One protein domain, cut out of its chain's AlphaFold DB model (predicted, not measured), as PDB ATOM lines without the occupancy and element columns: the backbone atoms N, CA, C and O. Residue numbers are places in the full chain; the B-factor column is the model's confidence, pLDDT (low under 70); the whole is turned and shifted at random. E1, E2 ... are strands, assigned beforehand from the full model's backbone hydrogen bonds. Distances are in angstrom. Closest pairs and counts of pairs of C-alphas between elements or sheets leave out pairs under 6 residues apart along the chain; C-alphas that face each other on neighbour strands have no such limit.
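AT A GLANCE: This is residues 444 to 486 of the 495 residues of the protein "R.Pab1 restriction endonuclease" of Helicobacter pylori GAM263BFi (UniProt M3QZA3). Two hairpins, E3 with E4 and E1 with E2, make the opposite ends of a thin, open arc, joined by the link from E2 to E3. Residues 448 to 449 pair briefly, antiparallel, with residues 467 to 468 of that link. The 43 printed residues have four named strands, E1 to E4 in chain order, and no named helix: all strand, in two antiparallel sheets. The whole is extended, with a radius of gyration of the C-alphas of 17.1 A and spans of 50 by 25 by 9 A.

HOW THE PARTS SIT: E3, residues 471 to 477, and E4, residues 480 to 485, form an antiparallel hairpin at 168 degrees; N 474 and O 482, 2.9 A apart, are within hydrogen-bond range. E1, residues 453 to 457, and E2, residues 460 to 464, form another at 142 degrees, with N 455 and O 462 at 2.8 A. E1 and E2 are apart from E3 and E4.

IN THESE COORDINATES: E3 is 18.4 A long, E4 16.5 A, E1 12.7 A and E2 12.1 A. C-alpha 453 is at (187.561, -16.047, -224.205) and C-alpha 485 at (173.058, -23.971, -245.226).

THE WHOLE: The farthest C-alphas, Gly 459 and Asn 477, are 50.3 A apart. The printed part has no cut and no long link; no printed residue is under 70 in pLDDT.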
ATOM      1  N   ASN A 444     169.641 -11.637-245.229       87.88
ATOM      2  CA  ASN A 444     168.884 -11.687-243.974       87.88
ATOM      3  C   ASN A 444     169.509 -12.624-242.934       87.88
ATOM      4  O   ASN A 444     169.146 -12.568-241.762       87.88
ATOM      5  N   PHE A 445     170.457 -13.468-243.341       89.06
ATOM      6  CA  PHE A 445     171.079 -14.460-242.474       89.06
ATOM      7  C   PHE A 445     172.599 -14.439-242.670       89.06
ATOM      8  O   PHE A 445     173.089 -14.604-243.782       89.06
ATOM      9  N   MET A 446     173.347 -14.239-241.581       86.69
ATOM     10  CA  MET A 446     174.805 -14.083-241.611       86.69
ATOM     11  C   MET A 446     175.500 -15.053-240.658       86.69
ATOM     12  O   MET A 446     174.965 -15.407-239.607       86.69
ATOM     13  N   ILE A 447     176.726 -15.436-241.013       89.50
ATOM     14  CA  ILE A 447     177.630 -16.170-240.125       89.50
ATOM     15  C   ILE A 447     178.082 -15.219-239.017       89.50
ATOM     16  O   ILE A 447     178.588 -14.129-239.292       89.50
ATOM     17  N   THR A 448     177.914 -15.627-237.762       90.50
ATOM     18  CA  THR A 448     178.325 -14.827-236.602       90.50
ATOM     19  C   THR A 448     179.511 -15.469-235.898       90.50
ATOM     20  O   THR A 448     179.675 -16.689-235.893       90.50
ATOM     21  N   ARG A 449     180.369 -14.633-235.304       91.56
ATOM     22  CA  ARG A 449     181.502 -15.065-234.483       91.56
ATOM     23  C   ARG A 449     181.393 -14.437-233.101       91.56
ATOM     24  O   ARG A 449     181.267 -13.220-232.977       91.56
ATOM     25  N   GLU A 450     181.449 -15.269-232.072       92.88
ATOM     26  CA  GLU A 450     181.432 -14.819-230.683       92.88
ATOM     27  C   GLU A 450     182.766 -14.170-230.283       92.88
ATOM     28  O   GLU A 450     183.815 -14.425-230.881       92.88
ATOM     29  N   ARG A 451     182.748 -13.340-229.235       92.75
ATOM     30  CA  ARG A 451     183.980 -12.773-228.663       92.75
ATOM     31  C   ARG A 451     184.897 -13.881-228.136       92.75
ATOM     32  O   ARG A 451     184.408 -14.873-227.599       92.75
ATOM     33  N   PHE A 452     186.204 -13.666-228.264       94.56
ATOM     34  CA  PHE A 452     187.218 -14.565-227.720       94.56
ATOM     35  C   PHE A 452     187.167 -14.614-226.191       94.56
ATOM     36  O   PHE A 452     186.833 -13.619-225.537       94.56
ATOM     37  N   ARG A 453     187.452 -15.792-225.640       94.50
ATOM     38  CA  ARG A 453     187.561 -16.047-224.205       94.50
ATOM     39  C   ARG A 453     188.759 -16.955-223.956       94.50
ATOM     40  O   ARG A 453     188.885 -17.982-224.622       94.50
ATOM     41  N   SER A 454     189.557 -16.622-222.948       93.88
ATOM     42  CA  SER A 454     190.636 -17.490-222.479       93.88
ATOM     43  C   SER A 454     190.092 -18.862-222.046       93.88
ATOM     44  O   SER A 454     189.055 -18.958-221.379       93.88
ATOM     45  N   HIS A 455     190.768 -19.928-222.468       95.31
ATOM     46  CA  HIS A 455     190.395 -21.315-222.221       95.31
ATOM     47  C   HIS A 455     191.639 -22.188-222.031       95.31
ATOM     48  O   HIS A 455     192.472 -22.296-222.928       95.31
ATOM     49  N   GLN A 456     191.733 -22.853-220.881       95.19
ATOM     50  CA  GLN A 456     192.797 -23.808-220.572       95.19
ATOM     51  C   GLN A 456     192.423 -25.215-221.043       95.19
ATOM     52  O   GLN A 456     191.381 -25.746-220.653       95.19
ATOM     53  N   PHE A 457     193.293 -25.842-221.835       93.75
ATOM     54  CA  PHE A 457     193.139 -27.237-222.248       93.75
ATOM     55  C   PHE A 457     194.501 -27.936-222.305       93.75
ATOM     56  O   PHE A 457     195.413 -27.489-222.996       93.75
ATOM     57  N   GLY A 458     194.654 -29.036-221.561       92.31
ATOM     58  CA  GLY A 458     195.915 -29.791-221.512       92.31
ATOM     59  C   GLY A 458     197.100 -29.026-220.901       92.31
ATOM     60  O   GLY A 458     198.239 -29.333-221.236       92.31
ATOM     61  N   GLY A 459     196.843 -28.035-220.038       93.25
ATOM     62  CA  GLY A 459     197.877 -27.209-219.398       93.25
ATOM     63  C   GLY A 459     198.390 -26.039-220.249       93.25
ATOM     64  O   GLY A 459     199.398 -25.433-219.894       93.25
ATOM     65  N   MET A 460     197.725 -25.730-221.365       93.50
ATOM     66  CA  MET A 460     198.031 -24.595-222.241       93.50
ATOM     67  C   MET A 460     196.830 -23.645-222.347       93.50
ATOM     68  O   MET A 460     195.681 -24.094-222.378       93.50
ATOM     69  N   ASP A 461     197.108 -22.344-222.445       95.12
ATOM     70  CA  ASP A 461     196.110 -21.290-222.657       95.12
ATOM     71  C   ASP A 461     195.779 -21.107-224.146       95.12
ATOM     72  O   ASP A 461     196.670 -20.985-224.989       95.12
ATOM     73  N   PHE A 462     194.486 -21.018-224.464       96.50
ATOM     74  CA  PHE A 462     193.958 -20.717-225.796       96.50
ATOM     75  C   PHE A 462     192.958 -19.559-225.741       96.50
ATOM     76  O   PHE A 462     192.223 -19.412-224.772       96.50
ATOM     77  N   GLU A 463     192.847 -18.794-226.827       95.12
ATOM     78  CA  GLU A 463     191.731 -17.868-227.046       95.12
ATOM     79  C   GLU A 463     190.639 -18.568-227.862       95.12
ATOM     80  O   GLU A 463     190.767 -18.785-229.070       95.12
ATOM     81  N   LEU A 464     189.551 -18.952-227.196       94.69
ATOM     82  CA  LEU A 464     188.442 -19.682-227.800       94.69
ATOM     83  C   LEU A 464     187.357 -18.720-228.294       94.69
ATOM     84  O   LEU A 464     186.870 -17.874-227.551       94.69
ATOM     85  N   SER A 465     186.905 -18.913-229.531       94.00
ATOM     86  CA  SER A 465     185.713 -18.271-230.095       94.00
ATOM     87  C   SER A 465     184.859 -19.318-230.816       94.00
ATOM     88  O   SER A 465     185.377 -20.326-231.302       94.00
ATOM     89  N   ARG A 466     183.542 -19.095-230.874       93.62
ATOM     90  CA  ARG A 466     182.582 -19.950-231.586       93.62
ATOM     91  C   ARG A 466     182.065 -19.241-232.830       93.62
ATOM     92  O   ARG A 466     181.800 -18.040-232.798       93.62
ATOM     93  N   ILE A 467     181.914 -19.997-233.912       92.00
ATOM     94  CA  ILE A 467     181.334 -19.531-235.174       92.00
ATOM     95  C   ILE A 467     179.998 -20.247-235.368       92.00
ATOM     96  O   ILE A 467     179.950 -21.476-235.300       92.00
ATOM     97  N   SER A 468     178.938 -19.482-235.618       90.94
ATOM     98  CA  SER A 468     177.578 -19.991-235.796       90.94
ATOM     99  C   SER A 468     177.129 -19.822-237.244       90.94
ATOM    100  O   SER A 468     177.199 -18.727-237.801       90.94
ATOM    101  N   TYR A 469     176.643 -20.914-237.835       90.56
ATOM    102  CA  TYR A 469     176.185 -20.976-239.222       90.56
ATOM    103  C   TYR A 469     174.658 -21.106-239.257       90.56
ATOM    104  O   TYR A 469     174.133 -22.069-238.691       90.56
ATOM    105  N   PRO A 470     173.933 -20.181-239.910       91.19
ATOM    106  CA  PRO A 470     172.497 -20.328-240.104       91.19
ATOM    107  C   PRO A 470     172.143 -21.548-240.969       91.19
ATOM    108  O   PRO A 470     172.776 -21.813-241.996       91.19
ATOM    109  N   LEU A 471     171.084 -22.252-240.567       89.38
ATOM    110  CA  LEU A 471     170.467 -23.363-241.292       89.38
ATOM    111  C   LEU A 471     168.963 -23.107-241.386       89.38
ATOM    112  O   LEU A 471     168.294 -22.983-240.361       89.38
ATOM    113  N   LEU A 472     168.435 -23.058-242.608       91.69
ATOM    114  CA  LEU A 472     166.997 -23.004-242.860       91.69
ATOM    115  C   LEU A 472     166.517 -24.363-243.357       91.69
ATOM    116  O   LEU A 472     167.153 -24.964-244.222       91.69
ATOM    117  N   ILE A 473     165.382 -24.825-242.837       90.25
ATOM    118  CA  ILE A 473     164.753 -26.079-243.254       90.25
ATOM    119  C   ILE A 473     163.326 -25.779-243.695       90.25
ATOM    120  O   ILE A 473     162.554 -25.188-242.942       90.25
ATOM    121  N   HIS A 474     162.971 -26.208-244.902       92.62
ATOM    122  CA  HIS A 474     161.597 -26.183-245.391       92.62
ATOM    123  C   HIS A 474     161.130 -27.613-245.659       92.62
ATOM    124  O   HIS A 474     161.726 -28.317-246.474       92.62
ATOM    125  N   SER A 475     160.078 -28.041-244.961       89.94
ATOM    126  CA  SER A 475     159.465 -29.358-245.144       89.94
ATOM    127  C   SER A 475     158.341 -29.273-246.172       89.94
ATOM    128  O   SER A 475     157.434 -28.459-246.016       89.94
ATOM    129  N   PHE A 476     158.397 -30.114-247.205       89.56
ATOM    130  CA  PHE A 476     157.332 -30.230-248.205       89.56
ATOM    131  C   PHE A 476     156.273 -31.250-247.771       89.56
ATOM    132  O   PHE A 476     155.090 -31.084-248.057       89.56
ATOM    133  N   ASN A 477     156.712 -32.324-247.113       87.44
ATOM    134  CA  ASN A 477     155.896 -33.371-246.500       87.44
ATOM    135  C   ASN A 477     156.771 -34.194-245.536       87.44
ATOM    136  O   ASN A 477     157.977 -33.967-245.443       87.44
ATOM    137  N   ASP A 478     156.188 -35.196-244.876       78.06
ATOM    138  CA  ASP A 478     156.873 -36.031-243.875       78.06
ATOM    139  C   ASP A 478     158.152 -36.728-244.379       78.06
ATOM    140  O   ASP A 478     159.002 -37.115-243.579       78.06
ATOM    141  N   ASN A 479     158.316 -36.877-245.699       81.38
ATOM    142  CA  ASN A 479     159.416 -37.618-246.318       81.38
ATOM    143  C   ASN A 479     160.364 -36.746-247.157       81.38
ATOM    144  O   ASN A 479     161.360 -37.258-247.674       81.38
ATOM    145  N   GLN A 480     160.062 -35.458-247.346       87.81
ATOM    146  CA  GLN A 480     160.817 -34.574-248.234       87.81
ATOM    147  C   GLN A 480     160.973 -33.188-247.625       87.81
ATOM    148  O   GLN A 480     160.002 -32.511-247.291       87.81
ATOM    149  N   LEU A 481     162.219 -32.734-247.566       91.31
ATOM    150  CA  LEU A 481     162.580 -31.412-247.084       91.31
ATOM    151  C   LEU A 481     163.716 -30.834-247.926       91.31
ATOM    152  O   LEU A 481     164.433 -31.561-248.614       91.31
ATOM    153  N   SER A 482     163.882 -29.521-247.845       92.69
ATOM    154  CA  SER A 482     165.056 -28.808-248.341       92.69
ATOM    155  C   SER A 482     165.784 -28.141-247.181       92.69
ATOM    156  O   SER A 482     165.159 -27.620-246.255       92.69
ATOM    157  N   GLU A 483     167.113 -28.176-247.238       90.81
ATOM    158  CA  GLU A 483     168.001 -27.531-246.274       90.81
ATOM    159  C   GLU A 483     168.847 -26.490-247.003       90.81
ATOM    160  O   GLU A 483     169.509 -26.799-247.997       90.81
ATOM    161  N   ILE A 484     168.838 -25.259-246.498       91.69
ATOM    162  CA  ILE A 484     169.671 -24.165-246.993       91.69
ATOM    163  C   ILE A 484     170.677 -23.839-245.893       91.69
ATOM    164  O   ILE A 484     170.324 -23.303-244.843       91.69
ATOM    165  N   VAL A 485     171.933 -24.210-246.136       88.50
ATOM    166  CA  VAL A 485     173.058 -23.971-245.226       88.50
ATOM    167  C   VAL A 485     173.838 -22.766-245.734       88.50
ATOM    168  O   VAL A 485     174.320 -22.788-246.866       88.50
ATOM    169  N   ILE A 486     174.023 -21.758-244.885       89.12
ATOM    170  CA  ILE A 486     174.853 -20.593-245.213       89.12
ATOM    171  C   ILE A 486     176.299 -20.894-244.826       89.12
ATOM    172  O   ILE A 486     176.564 -21.336-243.707       89.12
TER     173      ILE A 486